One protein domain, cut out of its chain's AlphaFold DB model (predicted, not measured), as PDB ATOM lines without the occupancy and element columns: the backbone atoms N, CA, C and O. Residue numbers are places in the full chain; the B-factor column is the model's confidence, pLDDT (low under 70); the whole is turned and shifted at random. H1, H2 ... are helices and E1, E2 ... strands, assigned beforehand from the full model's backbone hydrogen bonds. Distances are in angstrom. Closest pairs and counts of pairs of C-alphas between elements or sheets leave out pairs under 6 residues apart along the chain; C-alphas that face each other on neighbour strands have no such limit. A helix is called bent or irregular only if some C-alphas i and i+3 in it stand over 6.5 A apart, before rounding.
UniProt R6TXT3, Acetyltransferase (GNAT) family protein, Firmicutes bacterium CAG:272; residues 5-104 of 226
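This is residues 5 to 104 of the 226 residues of the protein "Acetyltransferase (GNAT) family protein" of Firmicutes bacterium CAG:272 (UniProt R6TXT3). A three-stranded antiparallel sheet, E1 E2 E3 in that order, stands in the middle, with short H3 crossing one face and long H4 running along the other. H5 packs on H4, while small H1 and H2 lie at the H3 end of the longest axis. The 100 printed residues hold, in order, H1 H2 H3 E1 E2 E3 H4 H5, a mixed class. The whole is compact, with a radius of gyration of the C-alphas of 12.5 A and spans of 33 by 27 by 21 A.

H1, residues 12 to 15, only grazes the sheet of E1, 38 to 41, E2, 46 to 50, and E3, 57 to 61. H2, residues 19 to 24, is only just not on it, with 4 pairs of C-alphas within 10 A. H3, residues 27 to 33, is on it at a height of 9.0 A, across E2 at 73 degrees on the local plane; their closest C-alphas, Ile 31 and Gln 50, are 6.7 A apart. The strands form a meander, each the antiparallel neighbour of the one before, in hairpins E1-E2 (N 40 to O 48, 2.8 A) and E2-E3 (N 49 to O 58, 2.8 A). H4, residues 67 to 83, is on the opposite face from H3 at a height of 10.4 A, along E2 at 6 degrees on the local plane. H5, residues 93 to 103, touches H4, closest at the C-alphas of Ser 70 and Val 99, 5.0 A, at a steep tilt of 67 degrees, only just short of about perpendicular, the same way. Each O i to N i+4 pair is within hydrogen-bond range in H2, H3 and H4; H5 has 2 of 7, and 4 of 8 O i to N i+3 pairs; H1 is too short for an O i to N i+4 pair.

H1 begins at C-alpha 12, (108.767, 172.309, 154.407). H4 is 24.5 A long, H5 15.5 A, E2 13.6 A and E3 12.8 A. H5 is only just irregular, with C-alphas 94 and 97 6.9 A apart, and ends at C-alpha 103, (90.366, 154.693, 162.430).

The two C-alphas farthest apart, of Ser 9 and Gly 104, are 34.5 A apart. The printed part has no cut and no long link. Residues 89 to 90 pair in parallel with 57 to 58 of E3. The mean pLDDT of the printed part is 93.6, and no printed residue is under 70.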
ATOM      1  N   LYS A   5      97.834 170.358 150.013       96.75
ATOM      2  CA  LYS A   5      98.670 169.661 149.040       96.75
ATOM      3  C   LYS A   5      99.927 170.482 148.773       96.75
ATOM      4  O   LYS A   5      99.833 171.656 148.423       96.75
ATOM      5  N   ILE A   6     101.083 169.837 148.861       96.88
ATOM      6  CA  ILE A   6     102.386 170.451 148.584       96.88
ATOM      7  C   ILE A   6     103.062 169.790 147.375       96.88
ATOM      8  O   ILE A   6     102.618 168.749 146.882       96.88
ATOM      9  N   THR A   7     104.139 170.398 146.879       95.12
ATOM     10  CA  THR A   7     104.973 169.844 145.801       95.12
ATOM     11  C   THR A   7     106.295 169.308 146.350       95.12
ATOM     12  O   THR A   7     106.698 169.629 147.466       95.12
ATOM     13  N   GLY A   8     107.019 168.510 145.560       92.19
ATOM     14  CA  GLY A   8     108.336 167.994 145.963       92.19
ATOM     15  C   GLY A   8     109.435 169.056 146.124       92.19
ATOM     16  O   GLY A   8     110.488 168.782 146.702       92.19
ATOM     17  N   SER A   9     109.183 170.271 145.630       93.12
ATOM     18  CA  SER A   9     110.056 171.441 145.759       93.12
ATOM     19  C   SER A   9     109.710 172.326 146.962       93.12
ATOM     20  O   SER A   9     110.269 173.411 147.093       93.12
ATOM     21  N   ASP A  10     108.738 171.929 147.784       95.62
ATOM     22  CA  ASP A  10     108.303 172.717 148.931       95.62
ATOM     23  C   ASP A  10     109.395 172.775 150.012       95.62
ATOM     24  O   ASP A  10     110.037 171.773 150.329       95.62
ATOM     25  N   THR A  11     109.607 173.948 150.607       94.69
ATOM     26  CA  THR A  11     110.668 174.154 151.602       94.69
ATOM     27  C   THR A  11     110.360 173.492 152.943       94.69
ATOM     28  O   THR A  11     111.245 173.403 153.798       94.69
ATOM     29  N   VAL A  12     109.137 172.996 153.162       95.50
ATOM     30  CA  VAL A  12     108.767 172.309 154.407       95.50
ATOM     31  C   VAL A  12     109.635 171.076 154.672       95.50
ATOM     32  O   VAL A  12     110.001 170.834 155.818       95.50
ATOM     33  N   PHE A  13     110.061 170.353 153.630       93.06
ATOM     34  CA  PHE A  13     110.962 169.201 153.776       93.06
ATOM     35  C   PHE A  13     112.326 169.590 154.364       93.06
ATOM     36  O   PHE A  13     112.987 168.764 154.995       93.06
ATOM     37  N   ASP A  14     112.726 170.853 154.198       90.75
ATOM     38  CA  ASP A  14     114.002 171.369 154.677       90.75
ATOM     39  C   ASP A  14     113.908 172.171 155.971       90.75
ATOM     40  O   ASP A  14     114.878 172.218 156.730       90.75
ATOM     41  N   THR A  15     112.775 172.814 156.212       93.38
ATOM     42  CA  THR A  15     112.603 173.755 157.323       93.38
ATOM     43  C   THR A  15     111.950 173.123 158.542       93.38
ATOM     44  O   THR A  15     112.233 173.551 159.659       93.38
ATOM     45  N   LEU A  16     111.099 172.112 158.348       95.44
ATOM     46  CA  LEU A  16     110.322 171.537 159.436       95.44
ATOM     47  C   LEU A  16     111.087 170.443 160.212       95.44
ATOM     48  O   LEU A  16     111.169 170.557 161.440       95.44
ATOM     49  N   PRO A  17     111.665 169.405 159.571       93.88
ATOM     50  CA  PRO A  17     112.433 168.405 160.297       93.88
ATOM     51  C   PRO A  17     113.818 168.945 160.670       93.88
ATOM     52  O   PRO A  17     114.509 169.570 159.858       93.88
ATOM     53  N   ASP A  18     114.268 168.658 161.887       92.44
ATOM     54  CA  ASP A  18     115.643 168.918 162.295       92.44
ATOM     55  C   ASP A  18     116.629 167.944 161.631       92.44
ATOM     56  O   ASP A  18     116.260 167.006 160.922       92.44
ATOM     57  N   ARG A  19     117.927 168.146 161.867       87.19
ATOM     58  CA  ARG A  19     118.979 167.326 161.253       87.19
ATOM     59  C   ARG A  19     118.819 165.818 161.506       87.19
ATOM     60  O   ARG A  19     119.113 165.031 160.610       87.19
ATOM     61  N   ASN A  20     118.415 165.400 162.704       87.12
ATOM     62  CA  ASN A  20     118.257 163.980 163.034       87.12
ATOM     63  C   ASN A  20     116.955 163.419 162.457       87.12
ATOM     64  O   ASN A  20     116.921 162.277 161.995       87.12
ATOM     65  N   GLU A  21     115.896 164.221 162.456       91.00
ATOM     66  CA  GLU A  21     114.616 163.859 161.854       91.00
ATOM     67  C   GLU A  21     114.742 163.704 160.336       91.00
ATOM     68  O   GLU A  21     114.230 162.727 159.798       91.00
ATOM     69  N   LYS A  22     115.511 164.566 159.655       88.44
ATOM     70  CA  LYS A  22     115.829 164.409 158.223       88.44
ATOM     71  C   LYS A  22     116.516 163.080 157.917       88.44
ATOM     72  O   LYS A  22     116.209 162.461 156.909       88.44
ATOM     73  N   ILE A  23     117.414 162.625 158.793       85.56
ATOM     74  CA  ILE A  23     118.064 161.312 158.652       85.56
ATOM     75  C   ILE A  23     117.047 160.186 158.878       85.56
ATOM     76  O   ILE A  23     117.006 159.218 158.122       85.56
ATOM     77  N   THR A  24     116.219 160.313 159.914       86.81
ATOM     78  CA  THR A  24     115.229 159.292 160.294       86.81
ATOM     79  C   THR A  24     114.145 159.127 159.227       86.81
ATOM     80  O   THR A  24     113.737 158.010 158.919       86.81
ATOM     81  N   TYR A  25     113.728 160.237 158.623       88.06
ATOM     82  CA  TYR A  25     112.696 160.312 157.598       88.06
ATOM     83  C   TYR A  25     113.278 160.574 156.199       88.06
ATOM     84  O   TYR A  25     112.583 161.136 155.354       88.06
ATOM     85  N   ASP A  26     114.514 160.142 155.901       86.50
ATOM     86  CA  ASP A  26     115.137 160.370 154.579       86.50
ATOM     87  C   ASP A  26     114.286 159.809 153.425       86.50
ATOM     88  O   ASP A  26     114.326 160.329 152.310       86.50
ATOM     89  N   LEU A  27     113.425 158.809 153.672       88.00
ATOM     90  CA  LEU A  27     112.512 158.335 152.631       88.00
ATOM     91  C   LEU A  27     111.530 159.414 152.153       88.00
ATOM     92  O   LEU A  27     111.155 159.386 150.985       88.00
ATOM     93  N   LEU A  28     111.165 160.402 152.979       91.69
ATOM     94  CA  LEU A  28     110.349 161.534 152.524       91.69
ATOM     95  C   LEU A  28     111.012 162.275 151.359       91.69
ATOM     96  O   LEU A  28     110.313 162.698 150.441       91.69
ATOM     97  N   ARG A  29     112.346 162.365 151.338       85.62
ATOM     98  CA  ARG A  29     113.093 162.936 150.213       85.62
ATOM     99  C   ARG A  29     112.951 162.079 148.955       85.62
ATOM    100  O   ARG A  29     112.669 162.604 147.887       85.62
ATOM    101  N   LEU A  30     113.061 160.756 149.075       86.50
ATOM    102  CA  LEU A  30     112.848 159.873 147.923       86.50
ATOM    103  C   LEU A  30     111.414 159.983 147.378       86.50
ATOM    104  O   LEU A  30     111.210 159.998 146.167       86.50
ATOM    105  N   ILE A  31     110.423 160.073 148.268       92.88
ATOM    106  CA  ILE A  31     109.014 160.198 147.881       92.88
ATOM    107  C   ILE A  31     108.775 161.534 147.169       92.88
ATOM    108  O   ILE A  31     108.121 161.552 146.126       92.88
ATOM    109  N   LYS A  32     109.319 162.638 147.701       91.88
ATOM    110  CA  LYS A  32     109.102 163.981 147.148       91.88
ATOM    111  C   LYS A  32     109.760 164.173 145.776       91.88
ATOM    112  O   LYS A  32     109.204 164.887 144.949       91.88
ATOM    113  N   ASP A  33     110.905 163.533 145.533       88.38
ATOM    114  CA  ASP A  33     111.648 163.631 144.266       88.38
ATOM    115  C   ASP A  33     111.074 162.705 143.170       88.38
ATOM    116  O   ASP A  33     111.441 162.809 141.999       88.38
ATOM    117  N   GLY A  34     110.173 161.788 143.540       88.44
ATOM    118  CA  GLY A  34     109.499 160.868 142.627       88.44
ATOM    119  C   GLY A  34     108.191 161.416 142.044       88.44
ATOM    120  O   GLY A  34     108.035 162.600 141.756       88.44
ATOM    121  N   LYS A  35     107.215 160.519 141.859       89.88
ATOM    122  CA  LYS A  35     105.840 160.844 141.431       89.88
ATOM    123  C   LYS A  35     104.834 160.347 142.474       89.88
ATOM    124  O   LYS A  35     104.193 159.323 142.247       89.88
ATOM    125  N   PRO A  36     104.749 161.007 143.639       94.25
ATOM    126  CA  PRO A  36     103.915 160.537 144.735       94.25
ATOM    127  C   PRO A  36     102.425 160.734 144.453       94.25
ATOM    128  O   PRO A  36     102.012 161.756 143.898       94.25
ATOM    129  N   VAL A  37     101.606 159.783 144.907       94.69
ATOM    130  CA  VAL A  37     100.139 159.916 144.919       94.69
ATOM    131  C   VAL A  37      99.653 160.875 146.008       94.69
ATOM    132  O   VAL A  37      98.578 161.457 145.873       94.69
ATOM    133  N   MET A  38     100.452 161.078 147.061       96.00
ATOM    134  CA  MET A  38     100.131 161.990 148.156       96.00
ATOM    135  C   MET A  38     101.371 162.734 148.644       96.00
ATOM    136  O   MET A  38     102.376 162.106 148.971       96.00
ATOM    137  N   LEU A  39     101.250 164.059 148.755       97.56
ATOM    138  CA  LEU A  39     102.125 164.943 149.526       97.56
ATOM    139  C   LEU A  39     101.257 166.022 150.178       97.56
ATOM    140  O   LEU A  39     100.686 166.862 149.479       97.56
ATOM    141  N   MET A  40     101.155 165.989 151.501       97.50
ATOM    142  CA  MET A  40     100.320 166.891 152.292       97.50
ATOM    143  C   MET A  40     101.113 167.435 153.479       97.50
ATOM    144  O   MET A  40     101.941 166.728 154.055       97.50
ATOM    145  N   SER A  41     100.847 168.672 153.882       97.56
ATOM    146  CA  SER A  41     101.457 169.261 155.076       97.56
ATOM    147  C   SER A  41     100.593 170.379 155.645       97.56
ATOM    148  O   SER A  41      99.811 170.984 154.924       97.56
ATOM    149  N   ASP A  42     100.749 170.657 156.936       96.56
ATOM    150  CA  ASP A  42     100.248 171.871 157.596       96.56
ATOM    151  C   ASP A  42     101.314 172.987 157.662       96.56
ATOM    152  O   ASP A  42     101.107 174.026 158.295       96.56
ATOM    153  N   ARG A  43     102.492 172.728 157.072       95.25
ATOM    154  CA  ARG A  43     103.711 173.550 157.073       95.25
ATOM    155  C   ARG A  43     104.304 173.854 158.452       95.25
ATOM    156  O   ARG A  43     105.229 174.658 158.542       95.25
ATOM    157  N   LYS A  44     103.790 173.248 159.523       94.25
ATOM    158  CA  LYS A  44     104.121 173.614 160.911       94.25
ATOM    159  C   LYS A  44     104.506 172.431 161.773       94.25
ATOM    160  O   LYS A  44     105.397 172.569 162.604       94.25
ATOM    161  N   THR A  45     103.821 171.306 161.625       96.12
ATOM    162  CA  THR A  45     103.997 170.144 162.497       96.12
ATOM    163  C   THR A  45     103.938 168.812 161.764       96.12
ATOM    164  O   THR A  45     104.394 167.820 162.323       96.12
ATOM    165  N   CYS A  46     103.447 168.759 160.526       97.56
ATOM    166  CA  CYS A  46     103.152 167.508 159.842       97.56
ATOM    167  C   CYS A  46     103.611 167.496 158.382       97.56
ATOM    168  O   CYS A  46     103.382 168.449 157.637       97.56
ATOM    169  N   ILE A  47     104.168 166.366 157.940       98.06
ATOM    170  CA  ILE A  47     104.314 166.016 156.520       98.06
ATOM    171  C   ILE A  47     103.770 164.599 156.341       98.06
ATOM    172  O   ILE A  47     104.274 163.668 156.963       98.06
ATOM    173  N   ALA A  48     102.769 164.431 155.481       97.50
ATOM    174  CA  ALA A  48     102.236 163.132 155.087       97.50
ATOM    175  C   ALA A  48     102.541 162.869 153.608       97.50
ATOM    176  O   ALA A  48     102.277 163.712 152.748       97.50
ATOM    177  N   ALA A  49     103.102 161.704 153.301       97.50
ATOM    178  CA  ALA A  49     103.578 161.371 151.968       97.50
ATOM    179  C   ALA A  49     103.333 159.898 151.629       97.50
ATOM    180  O   ALA A  49     103.445 159.022 152.488       97.50
ATOM    181  N   GLN A  50     103.035 159.612 150.364       96.19
ATOM    182  CA  GLN A  50     102.895 158.243 149.871       96.19
ATOM    183  C   GLN A  50     103.287 158.163 148.394       96.19
ATOM    184  O   GLN A  50     102.842 158.967 147.572       96.19
ATOM    185  N   THR A  51     104.116 157.173 148.050       94.31
ATOM    186  CA  THR A  51     104.564 156.942 146.670       94.31
ATOM    187  C   THR A  51     103.421 156.457 145.781       94.31
ATOM    188  O   THR A  51     103.140 157.079 144.765       94.31
ATOM    189  N   ASN A  52     102.751 155.369 146.169       92.81
ATOM    190  CA  ASN A  52     101.582 154.795 145.499       92.81
ATOM    191  C   ASN A  52     100.690 154.076 146.532       92.81
ATOM    192  O   ASN A  52     101.091 153.944 147.686       92.81
ATOM    193  N   ALA A  53      99.505 153.618 146.122       90.12
ATOM    194  CA  ALA A  53      98.510 153.032 147.026       90.12
ATOM    195  C   ALA A  53      98.953 151.720 147.713       90.12
ATOM    196  O   ALA A  53      98.460 151.399 148.796       90.12
ATOM    197  N   ASP A  54      99.901 150.991 147.122       89.19
ATOM    198  CA  ASP A  54     100.393 149.710 147.647       89.19
ATOM    199  C   ASP A  54     101.520 149.894 148.673       89.19
ATOM    200  O   ASP A  54     101.804 149.002 149.473       89.19
ATOM    201  N   LEU A  55     102.176 151.059 148.663       92.00
ATOM    202  CA  LEU A  55     103.312 151.369 149.524       92.00
ATOM    203  C   LEU A  55     102.892 152.089 150.816       92.00
ATOM    204  O   LEU A  55     101.838 152.729 150.861       92.00
ATOM    205  N   PRO A  56     103.733 152.033 151.872       94.00
ATOM    206  CA  PRO A  56     103.398 152.622 153.161       94.00
ATOM    207  C   PRO A  56     103.107 154.124 153.091       94.00
ATOM    208  O   PRO A  56     103.756 154.859 152.339       94.00
ATOM    209  N   VAL A  57     102.201 154.591 153.950       96.25
ATOM    210  CA  VAL A  57     102.006 156.024 154.205       96.25
ATOM    211  C   VAL A  57     103.044 156.492 155.220       96.25
ATOM    212  O   VAL A  57     103.136 155.944 156.316       96.25
ATOM    213  N   TRP A  58     103.810 157.520 154.869       96.69
ATOM    214  CA  TRP A  58     104.802 158.144 155.738       96.69
ATOM    215  C   TRP A  58     104.222 159.396 156.367       96.69
ATOM    216  O   TRP A  58     103.779 160.287 155.647       96.69
ATOM    217  N   ILE A  59     104.237 159.472 157.696       97.19
ATOM    218  CA  ILE A  59     103.717 160.611 158.451       97.19
ATOM    219  C   ILE A  59     104.803 161.078 159.412       97.19
ATOM    220  O   ILE A  59     105.088 160.432 160.421       97.19
ATOM    221  N   PHE A  60     105.408 162.214 159.100       97.25
ATOM    222  CA  PHE A  60     106.253 162.944 160.031       97.25
ATOM    223  C   PHE A  60     105.378 163.839 160.910       97.25
ATOM    224  O   PHE A  60     104.565 164.598 160.386       97.25
ATOM    225  N   LEU A  61     105.581 163.766 162.226       96.62
ATOM    226  CA  LEU A  61     104.926 164.603 163.231       96.62
ATOM    227  C   LEU A  61     105.997 165.220 164.134       96.62
ATOM    228  O   LEU A  61     106.744 164.499 164.796       96.62
ATOM    229  N   LYS A  62     106.064 166.554 164.169       95.56
ATOM    230  CA  LYS A  62     107.014 167.312 164.999       95.56
ATOM    231  C   LYS A  62     106.643 167.268 166.481       95.56
ATOM    232  O   LYS A  62     107.505 167.346 167.352       95.56
ATOM    233  N   SER A  63     105.352 167.159 166.758       95.06
ATOM    234  CA  SER A  63     104.761 167.116 168.090       95.06
ATOM    235  C   SER A  63     103.464 166.314 168.054       95.06
ATOM    236  O   SER A  63     103.014 165.907 166.983       95.06
ATOM    237  N   MET A  64     102.845 166.118 169.221       95.88
ATOM    238  CA  MET A  64     101.497 165.553 169.296       95.88
ATOM    239  C   MET A  64     100.546 166.377 168.407       95.88
ATOM    240  O   MET A  64     100.526 167.604 168.559       95.88
ATOM    241  N   PRO A  65      99.807 165.749 167.476       95.94
ATOM    242  CA  PRO A  65      98.832 166.455 166.657       95.94
ATOM    243  C   PRO A  65      97.670 166.945 167.528       95.94
ATOM    244  O   PRO A  65      97.256 166.261 168.462       95.94
ATOM    245  N   ASP A  66      97.134 168.125 167.214       95.12
ATOM    246  CA  ASP A  66      95.872 168.570 167.806       95.12
ATOM    247  C   ASP A  66      94.684 167.758 167.256       95.12
ATOM    248  O   ASP A  66      94.827 166.974 166.310       95.12
ATOM    249  N   ASP A  67      93.497 167.937 167.838       94.38
ATOM    250  CA  ASP A  67      92.292 167.189 167.451       94.38
ATOM    251  C   ASP A  67      91.951 167.349 165.964       94.38
ATOM    252  O   ASP A  67      91.468 166.419 165.314       94.38
ATOM    253  N   ARG A  68      92.220 168.529 165.394       95.06
ATOM    254  CA  ARG A  68      91.859 168.840 164.011       95.06
ATOM    255  C   ARG A  68      92.819 168.186 163.027       95.06
ATOM    256  O   ARG A  68      92.361 167.578 162.061       95.06
ATOM    257  N   LEU A  69      94.124 168.280 163.270       96.25
ATOM    258  CA  LEU A  69      95.135 167.573 162.491       96.25
ATOM    259  C   LEU A  69      94.957 166.055 162.623       96.25
ATOM    260  O   LEU A  69      95.023 165.347 161.619       96.25
ATOM    261  N   SER A  70      94.659 165.565 163.830       96.50
ATOM    262  CA  SER A  70      94.381 164.146 164.077       96.50
ATOM    263  C   SER A  70      93.191 163.653 163.259       96.50
ATOM    264  O   SER A  70      93.291 162.617 162.607       96.50
ATOM    265  N   ALA A  71      92.093 164.415 163.215       95.88
ATOM    266  CA  ALA A  71      90.923 164.076 162.408       95.88
ATOM    267  C   ALA A  71      91.227 164.062 160.897       95.88
ATOM    268  O   ALA A  71      90.800 163.147 160.189       95.88
ATOM    269  N   GLU A  72      91.990 165.038 160.391       96.81
ATOM    270  CA  GLU A  72      92.362 165.086 158.970       96.81
ATOM    271  C   GLU A  72      93.300 163.928 158.583       96.81
ATOM    272  O   GLU A  72      93.066 163.261 157.571       96.81
ATOM    273  N   LEU A  73      94.303 163.611 159.409       97.31
ATOM    274  CA  LEU A  73      95.177 162.454 159.193       97.31
ATOM    275  C   LEU A  73      94.417 161.124 159.319       97.31
ATOM    276  O   LEU A  73      94.626 160.227 158.504       97.31
ATOM    277  N   CYS A  74      93.496 161.004 160.280       96.88
ATOM    278  CA  CYS A  74      92.629 159.833 160.424       96.88
ATOM    279  C   CYS A  74      91.802 159.607 159.153       96.88
ATOM    280  O   CYS A  74      91.690 158.474 158.684       96.88
ATOM    281  N   SER A  75      91.265 160.674 158.549       95.81
ATOM    282  CA  SER A  75      90.536 160.579 157.279       95.81
ATOM    283  C   SER A  75      91.431 160.092 156.134       95.81
ATOM    284  O   SER A  75      90.998 159.252 155.344       95.81
ATOM    285  N   ILE A  76      92.671 160.586 156.049       95.00
ATOM    286  CA  ILE A  76      93.652 160.151 155.040       95.00
ATOM    287  C   ILE A  76      93.964 158.660 155.201       95.00
ATOM    288  O   ILE A  76      93.894 157.903 154.232       95.00
ATOM    289  N   ILE A  77      94.266 158.223 156.425       96.25
ATOM    290  CA  ILE A  77      94.592 156.823 156.712       96.25
ATOM    291  C   ILE A  77      93.376 155.932 156.460       96.25
ATOM    292  O   ILE A  77      93.517 154.888 155.834       96.25
ATOM    293  N   SER A  78      92.177 156.350 156.872       95.56
ATOM    294  CA  SER A  78      90.942 155.590 156.642       95.56
ATOM    295  C   SER A  78      90.688 155.355 155.152       95.56
ATOM    296  O   SER A  78      90.335 154.245 154.756       95.56
ATOM    297  N   TYR A  79      90.921 156.373 154.317       93.50
ATOM    298  CA  TYR A  79      90.821 156.245 152.865       93.50
ATOM    299  C   TYR A  79      91.868 155.273 152.302       93.50
ATOM    300  O   TYR A  79      91.533 154.386 151.517       93.50
ATOM    301  N   ALA A  80      93.125 155.392 152.734       93.12
ATOM    302  CA  ALA A  80      94.203 154.522 152.274       93.12
ATOM    303  C   ALA A  80      93.998 153.056 152.706       93.12
ATOM    304  O   ALA A  80      94.203 152.148 151.906       93.12
ATOM    305  N   VAL A  81      93.522 152.816 153.933       94.50
ATOM    306  CA  VAL A  81      93.201 151.475 154.453       94.50
ATOM    307  C   VAL A  81      92.003 150.857 153.727       94.50
ATOM    308  O   VAL A  81      91.973 149.648 153.515       94.50
ATOM    309  N   ALA A  82      91.017 151.660 153.318       92.38
ATOM    310  CA  ALA A  82      89.901 151.164 152.514       92.38
ATOM    311  C   ALA A  82      90.363 150.641 151.141       92.38
ATOM    312  O   ALA A  82      89.804 149.664 150.647       92.38
ATOM    313  N   ALA A  83      91.389 151.263 150.548       90.75
ATOM    314  CA  ALA A  83      91.999 150.807 149.299       90.75
ATOM    315  C   ALA A  83      92.978 149.635 149.503       90.75
ATOM    316  O   ALA A  83      93.050 148.744 148.662       90.75
ATOM    317  N   ASN A  84      93.709 149.622 150.621       93.31
ATOM    318  CA  ASN A  84      94.685 148.595 150.970       93.31
ATOM    319  C   ASN A  84      94.518 148.177 152.446       93.31
ATOM    320  O   ASN A  84      95.097 148.801 153.338       93.31
ATOM    321  N   PRO A  85      93.770 147.097 152.741       90.50
ATOM    322  CA  PRO A  85      93.557 146.640 154.116       90.50
ATOM    323  C   PRO A  85      94.833 146.208 154.856       90.50
ATOM    324  O   PRO A  85      94.827 146.147 156.084       90.50
ATOM    325  N   ALA A  86      95.914 145.913 154.126       89.81
ATOM    326  CA  ALA A  86      97.223 145.550 154.669       89.81
ATOM    327  C   ALA A  86      98.198 146.746 154.714       89.81
ATOM    328  O   ALA A  86      99.410 146.558 154.821       89.81
ATOM    329  N   LEU A  87      97.689 147.980 154.617       93.56
ATOM    330  CA  LEU A  87      98.503 149.188 154.583       93.56
ATOM    331  C   LEU A  87      99.417 149.300 155.807       93.56
ATOM    332  O   LEU A  87      98.985 149.222 156.958       93.56
ATOM    333  N   HIS A  88     100.686 149.594 155.550       93.81
ATOM    334  CA  HIS A  88     101.625 149.998 156.588       93.81
ATOM    335  C   HIS A  88     101.632 151.524 156.739       93.81
ATOM    336  O   HIS A  88     101.669 152.262 155.753       93.81
ATOM    337  N   VAL A  89     101.670 152.002 157.983       94.88
ATOM    338  CA  VAL A  89     101.877 153.418 158.314       94.88
ATOM    339  C   VAL A  89     103.224 153.561 159.013       94.88
ATOM    340  O   VAL A  89     103.513 152.840 159.965       94.88
ATOM    341  N   GLN A  90     104.049 154.484 158.526       94.25
ATOM    342  CA  GLN A  90     105.378 154.781 159.049       94.25
ATOM    343  C   GLN A  90     105.356 156.146 159.727       94.25
ATOM    344  O   GLN A  90     105.193 157.174 159.070       94.25
ATOM    345  N   SER A  91     105.487 156.154 161.051       94.81
ATOM    346  CA  SER A  91     105.466 157.369 161.863       94.81
ATOM    347  C   SER A  91     106.073 157.114 163.243       94.81
ATOM    348  O   SER A  91     106.385 155.978 163.604       94.81
ATOM    349  N   ASP A  92     106.213 158.176 164.031       92.00
ATOM    350  CA  ASP A  92     106.629 158.088 165.423       92.00
ATOM    351  C   ASP A  92     105.503 157.498 166.282       92.00
ATOM    352  O   ASP A  92     104.419 158.076 166.405       92.00
ATOM    353  N   GLU A  93     105.784 156.356 166.916       90.88
ATOM    354  CA  GLU A  93     104.839 155.640 167.780       90.88
ATOM    355  C   GLU A  93     104.248 156.540 168.881       90.88
ATOM    356  O   GLU A  93     103.101 156.345 169.288       90.88
ATOM    357  N   ARG A  94     105.005 157.541 169.354       90.69
ATOM    358  CA  ARG A  94     104.583 158.449 170.431       90.69
ATOM    359  C   ARG A  94     103.402 159.329 170.036       90.69
ATOM    360  O   ARG A  94     102.634 159.706 170.915       90.69
ATOM    361  N   PHE A  95     103.271 159.669 168.754       94.81
ATOM    362  CA  PHE A  95     102.268 160.622 168.269       94.81
ATOM    363  C   PHE A  95     101.183 159.950 167.429       94.81
ATOM    364  O   PHE A  95     100.016 160.326 167.504       94.81
ATOM    365  N   ILE A  96     101.542 158.923 166.656       95.00
ATOM    366  CA  ILE A  96     100.646 158.345 165.649       95.00
ATOM    367  C   ILE A  96      99.440 157.606 166.243       95.00
ATOM    368  O   ILE A  96      98.410 157.502 165.586       95.00
ATOM    369  N   LYS A  97      99.522 157.129 167.494       93.56
ATOM    370  CA  LYS A  97      98.413 156.415 168.158       93.56
ATOM    371  C   LYS A  97      97.139 157.258 168.233       93.56
ATOM    372  O   LYS A  97      96.072 156.758 167.895       93.56
ATOM    373  N   ALA A  98      97.268 158.553 168.537       93.06
ATOM    374  CA  ALA A  98      96.138 159.489 168.576       93.06
ATOM    375  C   ALA A  98      95.408 159.617 167.225       93.06
ATOM    376  O   ALA A  98      94.228 159.953 167.181       93.06
ATOM    377  N   VAL A  99      96.102 159.318 166.123       96.12
ATOM    378  CA  VAL A  99      95.553 159.325 164.763       96.12
ATOM    379  C   VAL A  99      94.982 157.958 164.374       96.12
ATOM    380  O   VAL A  99      93.980 157.899 163.666       96.12
ATOM    381  N   LEU A 100      95.616 156.861 164.804       95.44
ATOM    382  CA  LEU A 100      95.230 155.498 164.422       95.44
ATOM    383  C   LEU A 100      94.035 154.966 165.214       95.44
ATOM    384  O   LEU A 100      93.211 154.258 164.641       95.44
ATOM    385  N   ASP A 101      93.917 155.294 166.502       93.94
ATOM    386  CA  ASP A 101      92.841 154.762 167.348       93.94
ATOM    387  C   ASP A 101      91.438 155.098 166.801       93.94
ATOM    388  O   ASP A 101      90.603 154.190 166.707       93.94
ATOM    389  N   PRO A 102      91.161 156.334 166.329       93.94
ATOM    390  CA  PRO A 102      89.866 156.675 165.740       93.94
ATOM    391  C   PRO A 102      89.577 156.015 164.380       93.94
ATOM    392  O   PRO A 102      88.420 155.996 163.965       93.94
ATOM    393  N   VAL A 103      90.577 155.438 163.693       94.00
ATOM    394  CA  VAL A 103      90.366 154.693 162.430       94.00
ATOM    395  C   VAL A 103      89.512 153.439 162.676       94.00
ATOM    396  O   VAL A 103      88.853 152.938 161.764       94.00
ATOM    397  N   GLY A 104      89.505 152.914 163.909       90.69
ATOM    398  CA  GLY A 104      88.650 151.790 164.301       90.69
ATOM    399  C   GLY A 104      89.014 150.462 163.628       90.69
ATOM    400  O   GLY A 104      88.198 149.538 163.588       90.69
TER     401      GLY A 104